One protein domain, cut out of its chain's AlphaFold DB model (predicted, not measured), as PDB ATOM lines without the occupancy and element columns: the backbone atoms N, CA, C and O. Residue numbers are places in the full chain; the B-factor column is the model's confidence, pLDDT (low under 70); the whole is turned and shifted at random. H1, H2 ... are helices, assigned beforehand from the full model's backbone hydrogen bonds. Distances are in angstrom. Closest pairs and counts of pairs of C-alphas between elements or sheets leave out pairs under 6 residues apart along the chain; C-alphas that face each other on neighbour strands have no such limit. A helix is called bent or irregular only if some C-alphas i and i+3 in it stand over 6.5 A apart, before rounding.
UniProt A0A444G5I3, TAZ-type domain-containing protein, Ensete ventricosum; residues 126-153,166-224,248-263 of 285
ATOM      1  N   ARG A 126       3.627  -3.194  94.842       67.56
ATOM      2  CA  ARG A 126       2.798  -4.321  94.389       67.56
ATOM      3  C   ARG A 126       1.335  -3.916  94.235       67.56
ATOM      4  O   ARG A 126       0.754  -4.231  93.212       67.56
ATOM      5  N   GLU A 127       0.752  -3.207  95.199       66.94
ATOM      6  CA  GLU A 127      -0.652  -2.780  95.111       66.94
ATOM      7  C   GLU A 127      -0.883  -1.774  93.972       66.94
ATOM      8  O   GLU A 127      -1.852  -1.932  93.241       66.94
ATOM      9  N   ARG A 128       0.021  -0.809  93.744       67.25
ATOM     10  CA  ARG A 128      -0.054   0.121  92.604       67.25
ATOM     11  C   ARG A 128       0.101  -0.614  91.270       67.25
ATOM     12  O   ARG A 128      -0.725  -0.422  90.387       67.25
ATOM     13  N   ALA A 129       1.100  -1.492  91.142       70.56
ATOM     14  CA  ALA A 129       1.262  -2.314  89.940       70.56
ATOM     15  C   ALA A 129       0.030  -3.210  89.695       70.56
ATOM     16  O   ALA A 129      -0.414  -3.382  88.560       70.56
ATOM     17  N   ASN A 130      -0.570  -3.740  90.766       77.94
ATOM     18  CA  ASN A 130      -1.824  -4.481  90.687       77.94
ATOM     19  C   ASN A 130      -2.987  -3.572  90.265       77.94
ATOM     20  O   ASN A 130      -3.811  -3.991  89.460       77.94
ATOM     21  N   GLN A 131      -3.056  -2.338  90.769       77.00
ATOM     22  CA  GLN A 131      -4.103  -1.372  90.440       77.00
ATOM     23  C   GLN A 131      -4.049  -0.939  88.973       77.00
ATOM     24  O   GLN A 131      -5.090  -0.930  88.320       77.00
ATOM     25  N   GLU A 132      -2.860  -0.658  88.436       79.50
ATOM     26  CA  GLU A 132      -2.650  -0.403  87.002       79.50
ATOM     27  C   GLU A 132      -3.104  -1.605  86.160       79.50
ATOM     28  O   GLU A 132      -3.828  -1.457  85.177       79.50
ATOM     29  N   MET A 133      -2.770  -2.827  86.588       84.75
ATOM     30  CA  MET A 133      -3.249  -4.042  85.928       84.75
ATOM     31  C   MET A 133      -4.781  -4.173  85.982       84.75
ATOM     32  O   MET A 133      -5.395  -4.559  84.988       84.75
ATOM     33  N   TYR A 134      -5.417  -3.855  87.114       86.19
ATOM     34  CA  TYR A 134      -6.876  -3.891  87.236       86.19
ATOM     35  C   TYR A 134      -7.556  -2.837  86.358       86.19
ATOM     36  O   TYR A 134      -8.615  -3.128  85.813       86.19
ATOM     37  N   GLN A 135      -6.939  -1.668  86.165       84.19
ATOM     38  CA  GLN A 135      -7.414  -0.653  85.219       84.19
ATOM     39  C   GLN A 135      -7.331  -1.142  83.772       84.19
ATOM     40  O   GLN A 135      -8.298  -0.999  83.036       84.19
ATOM     41  N   ILE A 136      -6.233  -1.794  83.376       87.19
ATOM     42  CA  ILE A 136      -6.112  -2.399  82.037       87.19
ATOM     43  C   ILE A 136      -7.181  -3.482  81.830       87.19
ATOM     44  O   ILE A 136      -7.749  -3.602  80.745       87.19
ATOM     45  N   LEU A 137      -7.465  -4.291  82.858       90.38
ATOM     46  CA  LEU A 137      -8.536  -5.289  82.797       90.38
ATOM     47  C   LEU A 137      -9.915  -4.639  82.682       90.38
ATOM     48  O   LEU A 137     -10.743  -5.143  81.928       90.38
ATOM     49  N   ASP A 138     -10.150  -3.545  83.403       86.62
ATOM     50  CA  ASP A 138     -11.389  -2.777  83.329       86.62
ATOM     51  C   ASP A 138     -11.598  -2.163  81.938       86.62
ATOM     52  O   ASP A 138     -12.620  -2.403  81.297       86.62
ATOM     53  N   GLU A 139     -10.574  -1.488  81.414       89.06
ATOM     54  CA  GLU A 139     -10.544  -0.946  80.056       89.06
ATOM     55  C   GLU A 139     -10.789  -2.044  79.012       89.06
ATOM     56  O   GLU A 139     -11.540  -1.849  78.058       89.06
ATOM     57  N   ALA A 140     -10.228  -3.242  79.211       91.31
ATOM     58  CA  ALA A 140     -10.499  -4.380  78.343       91.31
ATOM     59  C   ALA A 140     -11.974  -4.829  78.389       91.31
ATOM     60  O   ALA A 140     -12.488  -5.283  77.365       91.31
ATOM     61  N   MET A 141     -12.672  -4.707  79.526       90.44
ATOM     62  CA  MET A 141     -14.111  -5.003  79.607       90.44
ATOM     63  C   MET A 141     -14.937  -3.988  78.809       90.44
ATOM     64  O   MET A 141     -15.849  -4.397  78.086       90.44
ATOM     65  N   ASP A 142     -14.588  -2.701  78.887       87.69
ATOM     66  CA  ASP A 142     -15.209  -1.636  78.087       87.69
ATOM     67  C   ASP A 142     -14.950  -1.859  76.590       87.69
ATOM     68  O   ASP A 142     -15.869  -1.803  75.773       87.69
ATOM     69  N   CYS A 143     -13.713  -2.200  76.215       88.88
ATOM     70  CA  CYS A 143     -13.354  -2.529  74.837       88.88
ATOM     71  C   CYS A 143     -14.102  -3.762  74.310       88.88
ATOM     72  O   CYS A 143     -14.453  -3.797  73.128       88.88
ATOM     73  N   LEU A 144     -14.346  -4.779  75.148       88.06
ATOM     74  CA  LEU A 144     -15.166  -5.934  74.771       88.06
ATOM     75  C   LEU A 144     -16.601  -5.498  74.474       88.06
ATOM     76  O   LEU A 144     -17.112  -5.808  73.399       88.06
ATOM     77  N   GLN A 145     -17.227  -4.732  75.372       85.81
ATOM     78  CA  GLN A 145     -18.566  -4.187  75.133       85.81
ATOM     79  C   GLN A 145     -18.600  -3.341  73.857       85.81
ATOM     80  O   GLN A 145     -19.461  -3.557  73.012       85.81
ATOM     81  N   HIS A 146     -17.627  -2.448  73.666       85.94
ATOM     82  CA  HIS A 146     -17.506  -1.606  72.477       85.94
ATOM     83  C   HIS A 146     -17.391  -2.431  71.183       85.94
ATOM     84  O   HIS A 146     -18.121  -2.194  70.216       85.94
ATOM     85  N   THR A 147     -16.533  -3.456  71.182       85.44
ATOM     86  CA  THR A 147     -16.319  -4.336  70.023       85.44
ATOM     87  C   THR A 147     -17.606  -5.060  69.627       85.44
ATOM     88  O   THR A 147     -17.929  -5.115  68.443       85.44
ATOM     89  N   PHE A 148     -18.374  -5.561  70.600       82.00
ATOM     90  CA  PHE A 148     -19.623  -6.288  70.346       82.00
ATOM     91  C   PHE A 148     -20.868  -5.387  70.214       82.00
ATOM     92  O   PHE A 148     -21.896  -5.836  69.710       82.00
ATOM     93  N   ALA A 149     -20.802  -4.116  70.621       79.81
ATOM     94  CA  ALA A 149     -21.915  -3.169  70.521       79.81
ATOM     95  C   ALA A 149     -22.085  -2.547  69.129       79.81
ATOM     96  O   ALA A 149     -23.206  -2.181  68.765       79.81
ATOM     97  N   GLY A 150     -21.001  -2.449  68.358       66.06
ATOM     98  CA  GLY A 150     -21.004  -1.822  67.034       66.06
ATOM     99  C   GLY A 150     -19.632  -1.674  66.365       66.06
ATOM    100  O   GLY A 150     -19.576  -1.046  65.307       66.06
ATOM    101  N   GLY A 151     -18.578  -2.255  66.963       63.09
ATOM    102  CA  GLY A 151     -17.232  -2.418  66.407       63.09
ATOM    103  C   GLY A 151     -16.331  -1.178  66.464       63.09
ATOM    104  O   GLY A 151     -16.756  -0.078  66.127       63.09
ATOM    105  N   CYS A 152     -15.046  -1.388  66.780       66.81
ATOM    106  CA  CYS A 152     -13.961  -0.546  66.265       66.81
ATOM    107  C   CYS A 152     -13.795  -0.886  64.781       66.81
ATOM    108  O   CYS A 152     -13.254  -1.944  64.460       66.81
ATOM    109  N   THR A 153     -14.318  -0.059  63.882       55.47
ATOM    110  CA  THR A 153     -14.016  -0.167  62.449       55.47
ATOM    111  C   THR A 153     -12.832   0.751  62.174       55.47
ATOM    112  O   THR A 153     -12.930   1.949  62.414       55.47
ATOM    113  N   SER A 166     -10.090   3.847  73.477       83.00
ATOM    114  CA  SER A 166      -8.938   2.975  73.747       83.00
ATOM    115  C   SER A 166      -8.566   2.112  72.524       83.00
ATOM    116  O   SER A 166      -8.681   0.879  72.544       83.00
ATOM    117  N   PRO A 167      -8.086   2.734  71.429       83.00
ATOM    118  CA  PRO A 167      -7.868   2.056  70.149       83.00
ATOM    119  C   PRO A 167      -6.837   0.921  70.235       83.00
ATOM    120  O   PRO A 167      -7.050  -0.148  69.667       83.00
ATOM    121  N   LEU A 168      -5.761   1.098  71.009       85.50
ATOM    122  CA  LEU A 168      -4.713   0.082  71.180       85.50
ATOM    123  C   LEU A 168      -5.232  -1.178  71.892       85.50
ATOM    124  O   LEU A 168      -4.898  -2.304  71.512       85.50
ATOM    125  N   THR A 169      -6.062  -1.003  72.920       88.31
ATOM    126  CA  THR A 169      -6.659  -2.111  73.678       88.31
ATOM    127  C   THR A 169      -7.699  -2.840  72.828       88.31
ATOM    128  O   THR A 169      -7.687  -4.074  72.767       88.31
ATOM    129  N   CYS A 170      -8.523  -2.099  72.078       88.06
ATOM    130  CA  CYS A 170      -9.445  -2.661  71.093       88.06
ATOM    131  C   CYS A 170      -8.723  -3.471  70.008       88.06
ATOM    132  O   CYS A 170      -9.096  -4.619  69.774       88.06
ATOM    133  N   GLN A 171      -7.654  -2.940  69.406       88.56
ATOM    134  CA  GLN A 171      -6.867  -3.644  68.388       88.56
ATOM    135  C   GLN A 171      -6.307  -4.969  68.930       88.56
ATOM    136  O   GLN A 171      -6.462  -6.033  68.322       88.56
ATOM    137  N   ARG A 172      -5.710  -4.945  70.129       88.19
ATOM    138  CA  ARG A 172      -5.194  -6.155  70.796       88.19
ATOM    139  C   ARG A 172      -6.288  -7.199  71.042       88.19
ATOM    140  O   ARG A 172      -6.056  -8.390  70.824       88.19
ATOM    141  N   LEU A 173      -7.476  -6.773  71.470       90.06
ATOM    142  CA  LEU A 173      -8.621  -7.665  71.672       90.06
ATOM    143  C   LEU A 173      -9.153  -8.234  70.356       90.06
ATOM    144  O   LEU A 173      -9.467  -9.420  70.298       90.06
ATOM    145  N   GLN A 174      -9.193  -7.441  69.287       89.75
ATOM    146  CA  GLN A 174      -9.582  -7.913  67.957       89.75
ATOM    147  C   GLN A 174      -8.645  -9.010  67.441       89.75
ATOM    148  O   GLN A 174      -9.119 -10.006  66.896       89.75
ATOM    149  N   HIS A 175      -7.333  -8.897  67.667       89.88
ATOM    150  CA  HIS A 175      -6.395  -9.978  67.339       89.88
ATOM    151  C   HIS A 175      -6.699 -11.269  68.114       89.88
ATOM    152  O   HIS A 175      -6.709 -12.355  67.528       89.88
ATOM    153  N   LEU A 176      -6.996 -11.170  69.416       89.12
ATOM    154  CA  LEU A 176      -7.395 -12.328  70.225       89.12
ATOM    155  C   LEU A 176      -8.728 -12.927  69.759       89.12
ATOM    156  O   LEU A 176      -8.851 -14.149  69.709       89.12
ATOM    157  N   LEU A 177      -9.691 -12.090  69.371       88.75
ATOM    158  CA  LEU A 177     -10.989 -12.499  68.833       88.75
ATOM    159  C   LEU A 177     -10.858 -13.237  67.498       88.75
ATOM    160  O   LEU A 177     -11.402 -14.332  67.357       88.75
ATOM    161  N   ARG A 178     -10.094 -12.684  66.546       89.31
ATOM    162  CA  ARG A 178      -9.822 -13.313  65.238       89.31
ATOM    163  C   ARG A 178      -9.179 -14.690  65.410       89.31
ATOM    164  O   ARG A 178      -9.593 -15.657  64.771       89.31
ATOM    165  N   HIS A 179      -8.219 -14.800  66.331       89.94
ATOM    166  CA  HIS A 179      -7.635 -16.090  66.690       89.94
ATOM    167  C   HIS A 179      -8.665 -17.027  67.335       89.94
ATOM    168  O   HIS A 179      -8.766 -18.188  66.954       89.94
ATOM    169  N   TYR A 180      -9.442 -16.553  68.311       85.44
ATOM    170  CA  TYR A 180     -10.424 -17.373  69.024       85.44
ATOM    171  C   TYR A 180     -11.511 -17.942  68.100       85.44
ATOM    172  O   TYR A 180     -11.936 -19.087  68.277       85.44
ATOM    173  N   ALA A 181     -11.922 -17.176  67.086       86.12
ATOM    174  CA  ALA A 181     -12.885 -17.609  66.078       86.12
ATOM    175  C   ALA A 181     -12.365 -18.807  65.263       86.12
ATOM    176  O   ALA A 181     -13.083 -19.794  65.092       86.12
ATOM    177  N   THR A 182     -11.099 -18.747  64.838       87.00
ATOM    178  CA  THR A 182     -10.476 -19.685  63.888       87.00
ATOM    179  C   THR A 182      -9.664 -20.808  64.546       87.00
ATOM    180  O   THR A 182      -9.273 -21.766  63.884       87.00
ATOM    181  N   CYS A 183      -9.395 -20.736  65.854       86.56
ATOM    182  CA  CYS A 183      -8.530 -21.707  66.520       86.56
ATOM    183  C   CYS A 183      -9.241 -23.036  66.822       86.56
ATOM    184  O   CYS A 183     -10.089 -23.129  67.712       86.56
ATOM    185  N   ASN A 184      -8.775 -24.114  66.193       79.75
ATOM    186  CA  ASN A 184      -9.278 -25.475  66.426       79.75
ATOM    187  C   ASN A 184      -8.908 -26.036  67.814       79.75
ATOM    188  O   ASN A 184      -9.573 -26.928  68.332       79.75
ATOM    189  N   LYS A 185      -7.884 -25.475  68.475       77.94
ATOM    190  CA  LYS A 185      -7.461 -25.870  69.834       77.94
ATOM    191  C   LYS A 185      -8.249 -25.156  70.939       77.94
ATOM    192  O   LYS A 185      -7.891 -25.263  72.114       77.94
ATOM    193  N   LYS A 186      -9.316 -24.420  70.603       74.00
ATOM    194  CA  LYS A 186     -10.122 -23.706  71.599       74.00
ATOM    195  C   LYS A 186     -10.804 -24.673  72.571       74.00
ATOM    196  O   LYS A 186     -10.738 -24.423  73.764       74.00
ATOM    197  N   LEU A 187     -11.362 -25.800  72.131       65.69
ATOM    198  CA  LEU A 187     -12.045 -26.773  73.012       65.69
ATOM    199  C   LEU A 187     -11.160 -27.955  73.452       65.69
ATOM    200  O   LEU A 187     -11.645 -28.875  74.102       65.69
ATOM    201  N   ALA A 188      -9.867 -27.938  73.118       67.69
ATOM    202  CA  ALA A 188      -8.952 -29.018  73.475       67.69
ATOM    203  C   ALA A 188      -8.711 -29.086  75.002       67.69
ATOM    204  O   ALA A 188      -8.663 -28.034  75.650       67.69
ATOM    205  N   PRO A 189      -8.460 -30.288  75.570       61.53
ATOM    206  CA  PRO A 189      -8.169 -30.464  77.000       61.53
ATOM    207  C   PRO A 189      -6.969 -29.625  77.467       61.53
ATOM    208  O   PRO A 189      -6.959 -29.125  78.590       61.53
ATOM    209  N   LYS A 190      -5.994 -29.383  76.578       73.94
ATOM    210  CA  LYS A 190      -4.970 -28.343  76.736       73.94
ATOM    211  C   LYS A 190      -5.191 -27.250  75.694       73.94
ATOM    212  O   LYS A 190      -4.758 -27.361  74.548       73.94
ATOM    213  N   CYS A 191      -5.888 -26.196  76.095       76.25
ATOM    214  CA  CYS A 191      -6.158 -25.071  75.212       76.25
ATOM    215  C   CYS A 191      -4.892 -24.254  74.905       76.25
ATOM    216  O   CYS A 191      -3.984 -24.154  75.733       76.25
ATOM    217  N   CYS A 192      -4.838 -23.625  73.728       86.62
ATOM    218  CA  CYS A 192      -3.778 -22.675  73.412       86.62
ATOM    219  C   CYS A 192      -3.825 -21.446  74.358       86.62
ATOM    220  O   CYS A 192      -4.889 -21.082  74.883       86.62
ATOM    221  N   PRO A 193      -2.686 -20.769  74.586       85.00
ATOM    222  CA  PRO A 193      -2.613 -19.653  75.528       85.00
ATOM    223  C   PRO A 193      -3.501 -18.466  75.120       85.00
ATOM    224  O   PRO A 193      -4.111 -17.843  75.986       85.00
ATOM    225  N   HIS A 194      -3.643 -18.184  73.821       85.00
ATOM    226  CA  HIS A 194      -4.487 -17.090  73.322       85.00
ATOM    227  C   HIS A 194      -5.976 -17.331  73.597       85.00
ATOM    228  O   HIS A 194      -6.652 -16.458  74.138       85.00
ATOM    229  N   CYS A 195      -6.478 -18.537  73.320       82.75
ATOM    230  CA  CYS A 195      -7.868 -18.891  73.610       82.75
ATOM    231  C   CYS A 195      -8.147 -18.983  75.117       82.75
ATOM    232  O   CYS A 195      -9.242 -18.645  75.565       82.75
ATOM    233  N   THR A 196      -7.153 -19.390  75.912       83.62
ATOM    234  CA  THR A 196      -7.253 -19.389  77.379       83.62
ATOM    235  C   THR A 196      -7.390 -17.966  77.922       83.62
ATOM    236  O   THR A 196      -8.266 -17.714  78.748       83.62
ATOM    237  N   ARG A 197      -6.579 -17.020  77.426       86.69
ATOM    238  CA  ARG A 197      -6.698 -15.594  77.776       86.69
ATOM    239  C   ARG A 197      -8.064 -15.038  77.382       86.69
ATOM    240  O   ARG A 197      -8.717 -14.419  78.215       86.69
ATOM    241  N   MET A 198      -8.526 -15.332  76.166       86.94
ATOM    242  CA  MET A 198      -9.821 -14.854  75.678       86.94
ATOM    243  C   MET A 198     -10.987 -15.342  76.547       86.94
ATOM    244  O   MET A 198     -11.839 -14.557  76.952       86.94
ATOM    245  N   ARG A 199     -10.990 -16.626  76.922       83.19
ATOM    246  CA  ARG A 199     -12.009 -17.168  77.831       83.19
ATOM    247  C   ARG A 199     -11.983 -16.551  79.218       83.19
ATOM    248  O   ARG A 199     -13.046 -16.332  79.787       83.19
ATOM    249  N   ARG A 200     -10.796 -16.279  79.768       86.94
ATOM    250  CA  ARG A 200     -10.681 -15.589  81.061       86.94
ATOM    251  C   ARG A 200     -11.288 -14.189  80.989       86.94
ATOM    252  O   ARG A 200     -11.975 -13.803  81.922       86.94
ATOM    253  N   LEU A 201     -11.104 -13.469  79.882       89.12
ATOM    254  CA  LEU A 201     -11.725 -12.158  79.685       89.12
ATOM    255  C   LEU A 201     -13.255 -12.248  79.589       89.12
ATOM    256  O   LEU A 201     -13.935 -11.472  80.248       89.12
ATOM    257  N   PHE A 202     -13.802 -13.228  78.861       85.12
ATOM    258  CA  PHE A 202     -15.254 -13.458  78.838       85.12
ATOM    259  C   PHE A 202     -15.815 -13.830  80.216       85.12
ATOM    260  O   PHE A 202     -16.836 -13.284  80.625       85.12
ATOM    261  N   ARG A 203     -15.119 -14.700  80.965       86.38
ATOM    262  CA  ARG A 203     -15.491 -15.035  82.347       86.38
ATOM    263  C   ARG A 203     -15.490 -13.780  83.223       86.38
ATOM    264  O   ARG A 203     -16.448 -13.559  83.955       86.38
ATOM    265  N   LEU A 204     -14.456 -12.938  83.124       85.25
ATOM    266  CA  LEU A 204     -14.352 -11.704  83.911       85.25
ATOM    267  C   LEU A 204     -15.489 -10.741  83.576       85.25
ATOM    268  O   LEU A 204     -16.108 -10.195  84.483       85.25
ATOM    269  N   HIS A 205     -15.803 -10.604  82.289       87.00
ATOM    270  CA  HIS A 205     -16.915  -9.791  81.826       87.00
ATOM    271  C   HIS A 205     -18.246 -10.279  82.402       87.00
ATOM    272  O   HIS A 205     -18.959  -9.486  83.002       87.00
ATOM    273  N   SER A 206     -18.543 -11.581  82.304       84.56
ATOM    274  CA  SER A 206     -19.781 -12.156  82.856       84.56
ATOM    275  C   SER A 206     -19.928 -11.927  84.364       84.56
ATOM    276  O   SER A 206     -21.029 -11.711  84.847       84.56
ATOM    277  N   SER A 207     -18.819 -11.912  85.113       83.44
ATOM    278  CA  SER A 207     -18.823 -11.652  86.559       83.44
ATOM    279  C   SER A 207     -18.973 -10.170  86.934       83.44
ATOM    280  O   SER A 207     -19.206  -9.875  88.102       83.44
ATOM    281  N   LEU A 208     -18.780  -9.245  85.990       82.56
ATOM    282  CA  LEU A 208     -18.813  -7.790  86.206       82.56
ATOM    283  C   LEU A 208     -19.968  -7.091  85.475       82.56
ATOM    284  O   LEU A 208     -20.091  -5.870  85.573       82.56
ATOM    285  N   CYS A 209     -20.720  -7.811  84.646       83.19
ATOM    286  CA  CYS A 209     -21.726  -7.240  83.765       83.19
ATOM    287  C   CYS A 209     -23.114  -7.351  84.399       83.19
ATOM    288  O   CYS A 209     -23.610  -8.452  84.612       83.19
ATOM    289  N   ASP A 210     -23.758  -6.205  84.613       78.12
ATOM    290  CA  ASP A 210     -25.111  -6.130  85.178       78.12
ATOM    291  C   ASP A 210     -26.207  -6.024  84.093       78.12
ATOM    292  O   ASP A 210     -27.390  -5.875  84.395       78.12
ATOM    293  N   GLN A 211     -25.836  -6.075  82.807       69.38
ATOM    294  CA  GLN A 211     -26.757  -5.905  81.676       69.38
ATOM    295  C   GLN A 211     -27.540  -7.197  81.392       69.38
ATOM    296  O   GLN A 211     -27.115  -8.045  80.600       69.38
ATOM    297  N   THR A 212     -28.715  -7.340  82.005       62.88
ATOM    298  CA  THR A 212     -29.619  -8.475  81.783       62.88
ATOM    299  C   THR A 212     -30.253  -8.409  80.387       62.88
ATOM    300  O   THR A 212     -31.025  -7.515  80.059       62.88
ATOM    301  N   GLY A 213     -29.899  -9.352  79.509       62.34
ATOM    302  CA  GLY A 213     -30.510  -9.513  78.178       62.34
ATOM    303  C   GLY A 213     -30.082  -8.511  77.094       62.34
ATOM    304  O   GLY A 213     -30.186  -8.833  75.914       62.34
ATOM    305  N   SER A 214     -29.537  -7.345  77.452       72.88
ATOM    306  CA  SER A 214     -29.045  -6.345  76.487       72.88
ATOM    307  C   SER A 214     -27.553  -6.476  76.153       72.88
ATOM    308  O   SER A 214     -27.071  -5.827  75.221       72.88
ATOM    309  N   CYS A 215     -26.803  -7.295  76.902       80.25
ATOM    310  CA  CYS A 215     -25.377  -7.485  76.660       80.25
ATOM    311  C   CYS A 215     -25.124  -8.293  75.378       80.25
ATOM    312  O   CYS A 215     -25.573  -9.430  75.244       80.25
ATOM    313  N   LYS A 216     -24.344  -7.722  74.454       80.94
ATOM    314  CA  LYS A 216     -23.968  -8.356  73.178       80.94
ATOM    315  C   LYS A 216     -22.673  -9.173  73.249       80.94
ATOM    316  O   LYS A 216     -22.283  -9.785  72.255       80.94
ATOM    317  N   VAL A 217     -21.976  -9.173  74.388       80.25
ATOM    318  CA  VAL A 217     -20.712  -9.903  74.545       80.25
ATOM    319  C   VAL A 217     -20.999 -11.412  74.615       80.25
ATOM    320  O   VAL A 217     -21.779 -11.847  75.469       80.25
ATOM    321  N   PRO A 218     -20.366 -12.240  73.761       75.69
ATOM    322  CA  PRO A 218     -20.525 -13.686  73.801       75.69
ATOM    323  C   PRO A 218     -20.183 -14.241  75.180       75.69
ATOM    324  O   PRO A 218     -19.242 -13.783  75.826       75.69
ATOM    325  N   LEU A 219     -20.921 -15.267  75.605       74.31
ATOM    326  CA  LEU A 219     -20.728 -15.956  76.886       74.31
ATOM    327  C   LEU A 219     -21.025 -15.109  78.141       74.31
ATOM    328  O   LEU A 219     -20.857 -15.623  79.241       74.31
ATOM    329  N   CYS A 220     -21.503 -13.863  78.006       74.19
ATOM    330  CA  CYS A 220     -21.917 -13.037  79.148       74.19
ATOM    331  C   CYS A 220     -23.156 -13.609  79.856       74.19
ATOM    332  O   CYS A 220     -23.169 -13.724  81.076       74.19
ATOM    333  N   ASN A 221     -24.164 -14.024  79.083       61.38
ATOM    334  CA  ASN A 221     -25.440 -14.536  79.605       61.38
ATOM    335  C   ASN A 221     -25.538 -16.068  79.539       61.38
ATOM    336  O   ASN A 221     -26.577 -16.651  79.840       61.38
ATOM    337  N   SER A 222     -24.475 -16.743  79.095       53.22
ATOM    338  CA  SER A 222     -24.479 -18.194  78.961       53.22
ATOM    339  C   SER A 222     -24.284 -18.838  80.334       53.22
ATOM    340  O   SER A 222     -23.188 -18.826  80.885       53.22
ATOM    341  N   THR A 223     -25.316 -19.519  80.829       43.44
ATOM    342  CA  THR A 223     -25.295 -20.442  81.984       43.44
ATOM    343  C   THR A 223     -24.334 -21.640  81.813       43.44
ATOM    344  O   THR A 223     -24.251 -22.515  82.671       43.44
ATOM    345  N   MET A 224     -23.538 -21.678  80.735       34.88
ATOM    346  CA  MET A 224     -22.572 -22.733  80.404       34.88
ATOM    347  C   MET A 224     -21.318 -22.781  81.290       34.88
ATOM    348  O   MET A 224     -20.500 -23.681  81.116       34.88
ATOM    349  N   THR A 248      -9.720 -16.924  94.700       82.94
ATOM    350  CA  THR A 248      -8.777 -15.993  94.051       82.94
ATOM    351  C   THR A 248      -9.421 -15.257  92.875       82.94
ATOM    352  O   THR A 248      -9.216 -14.050  92.730       82.94
ATOM    353  N   TRP A 249     -10.268 -15.934  92.097       83.50
ATOM    354  CA  TRP A 249     -11.090 -15.323  91.054       83.50
ATOM    355  C   TRP A 249     -12.069 -14.293  91.621       83.50
ATOM    356  O   TRP A 249     -12.115 -13.160  91.147       83.50
ATOM    357  N   GLY A 250     -12.789 -14.635  92.691       78.56
ATOM    358  CA  GLY A 250     -13.696 -13.712  93.371       78.56
ATOM    359  C   GLY A 250     -12.980 -12.468  93.904       78.56
ATOM    360  O   GLY A 250     -13.520 -11.362  93.835       78.56
ATOM    361  N   LEU A 251     -11.739 -12.611  94.386       84.31
ATOM    362  CA  LEU A 251     -10.921 -11.469  94.796       84.31
ATOM    363  C   LEU A 251     -10.528 -10.588  93.601       84.31
ATOM    364  O   LEU A 251     -10.621  -9.365  93.702       84.31
ATOM    365  N   LEU A 252     -10.137 -11.189  92.473       85.88
ATOM    366  CA  LEU A 252      -9.832 -10.464  91.235       85.88
ATOM    367  C   LEU A 252     -11.044  -9.657  90.755       85.88
ATOM    368  O   LEU A 252     -10.911  -8.465  90.495       85.88
ATOM    369  N   VAL A 253     -12.224 -10.280  90.700       83.75
ATOM    370  CA  VAL A 253     -13.481  -9.619  90.309       83.75
ATOM    371  C   VAL A 253     -13.753  -8.411  91.209       83.75
ATOM    372  O   VAL A 253     -13.959  -7.307  90.710       83.75
ATOM    373  N   LYS A 254     -13.655  -8.573  92.536       84.25
ATOM    374  CA  LYS A 254     -13.843  -7.469  93.496       84.25
ATOM    375  C   LYS A 254     -12.839  -6.332  93.296       84.25
ATOM    376  O   LYS A 254     -13.216  -5.162  93.378       84.25
ATOM    377  N   LYS A 255     -11.568  -6.655  93.042       86.12
ATOM    378  CA  LYS A 255     -10.505  -5.668  92.807       86.12
ATOM    379  C   LYS A 255     -10.732  -4.879  91.516       86.12
ATOM    380  O   LYS A 255     -10.612  -3.658  91.543       86.12
ATOM    381  N   VAL A 256     -11.128  -5.546  90.431       86.69
ATOM    382  CA  VAL A 256     -11.458  -4.886  89.155       86.69
ATOM    383  C   VAL A 256     -12.714  -4.021  89.297       86.69
ATOM    384  O   VAL A 256     -12.691  -2.859  88.902       86.69
ATOM    385  N   ALA A 257     -13.769  -4.518  89.953       82.81
ATOM    386  CA  ALA A 257     -14.973  -3.730  90.229       82.81
ATOM    387  C   ALA A 257     -14.670  -2.472  91.064       82.81
ATOM    388  O   ALA A 257     -15.183  -1.392  90.784       82.81
ATOM    389  N   THR A 258     -13.792  -2.594  92.066       80.94
ATOM    390  CA  THR A 258     -13.345  -1.457  92.887       80.94
ATOM    391  C   THR A 258     -12.510  -0.467  92.070       80.94
ATOM    392  O   THR A 258     -12.680   0.740  92.209       80.94
ATOM    393  N   ALA A 259     -11.623  -0.941  91.191       83.12
ATOM    394  CA  ALA A 259     -10.861  -0.066  90.299       83.12
ATOM    395  C   ALA A 259     -11.790   0.727  89.361       83.12
ATOM    396  O   ALA A 259     -11.628   1.943  89.246       83.12
ATOM    397  N   ARG A 260     -12.806   0.067  88.783       84.38
ATOM    398  CA  ARG A 260     -13.843   0.690  87.943       84.38
ATOM    399  C   ARG A 260     -14.605   1.787  88.679       84.38
ATOM    400  O   ARG A 260     -14.752   2.895  88.164       84.38
ATOM    401  N   THR A 261     -15.096   1.505  89.887       80.62
ATOM    402  CA  THR A 261     -15.852   2.497  90.668       80.62
ATOM    403  C   THR A 261     -14.980   3.691  91.039       80.62
ATOM    404  O   THR A 261     -15.409   4.829  90.868       80.62
ATOM    405  N   MET A 262     -13.731   3.461  91.449       75.38
ATOM    406  CA  MET A 262     -12.783   4.535  91.753       75.38
ATOM    407  C   MET A 262     -12.428   5.373  90.517       75.38
ATOM    408  O   MET A 262     -12.369   6.597  90.616       75.38
ATOM    409  N   ALA A 263     -12.238   4.748  89.352       75.56
ATOM    410  CA  ALA A 263     -11.993   5.453  88.095       75.56
ATOM    411  C   ALA A 263     -13.204   6.297  87.670       75.56
ATOM    412  O   ALA A 263     -13.044   7.459  87.298       75.56
TER     413      ALA A 263
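What this domain is: This is residues 126 to 153, 166 to 224 and 248 to 263 of the 285 residues of the protein "TAZ-type domain-containing protein" of Ensete ventricosum (UniProt A0A444G5I3). Four helices form a compact cluster of crossed rods: the long H1 and H3 cross in the middle, while H2 packs across both on one side and H4 packs across both on the other. The link between H2 and H3 folds back at one end of the cluster, and residues 209 to 224 after H3 form a long stretch with no named element. The printed part has 103 residues with four named helices, in the order H1, H2, H3, H4, and no named strand; the class is all helix. It is compact, with a radius of gyration of the C-alphas of 13.9 A, and its C-alphas span 38 by 31 by 30 A.

How they stand to each other: H1, residues 126 to 150, is a hub that touches three helices. With residues 139 to 147 alone it touches residues 169 to 174 of H2, residues 167 to 182; the closest C-alphas, of Cys 143 and Cys 170, are 5.4 A apart. H1 and H2 run the same way at a steep tilt of 67 degrees, only just short of about perpendicular. H3, residues 193 to 208, is the other hub. It touches H1 about perpendicular, at 86 degrees, with the closest C-alphas, of Met 141 and His 205, 6.0 A apart. H2 and H3 touch at a steep tilt of 66 degrees, opposite ways, with the closest C-alphas, of Tyr 180 and Cys 195, 5.5 A apart. H4, residues 248 to 263, touches H1 about perpendicular, at 80 degrees; the closest C-alphas, of Tyr 134 and Val 256, are 5.1 A apart. H3 and H4 touch at a steep tilt of 65 degrees, the same way, with the closest C-alphas, of Leu 204 and Val 253, 6.8 A apart. H2 and H4 are apart. In H1, H2, H3 and H4 every O i to N i+4 pair is within hydrogen-bond range.

Where its parts are: H1 begins at C-alpha 126, at (2.798, -4.321, 94.389), and measures 36.3 A from first to last C-alpha. It is neither bent nor irregular, but only just: C-alphas 147 and 150 are 6.1 A apart. H2 measures 22.8 A, H3 22.7 A and H4 22.5 A. H3 begins at C-alpha 193, at (-2.613, -19.653, 75.528), and H4 ends at C-alpha 263, at (-11.993, 5.453, 88.095).

The domain as a whole: The two C-alphas farthest apart, of Asn 184 and Met 262, are 39.4 A apart. Residues 154 to 165 are not printed, with C-alphas 153 and 166 12.8 A apart; residues 225 to 247 are not printed, with C-alphas 224 and 248 20.5 A apart. The links H1 to H2 and H3 to H4 run across these cuts; the link H2 to H3, 10 residues, is short. The mean pLDDT of the printed part is 80.0, and residues 126 to 128, 150 to 153, 187 to 189, 211 to 213 and 221 to 224 are under 70.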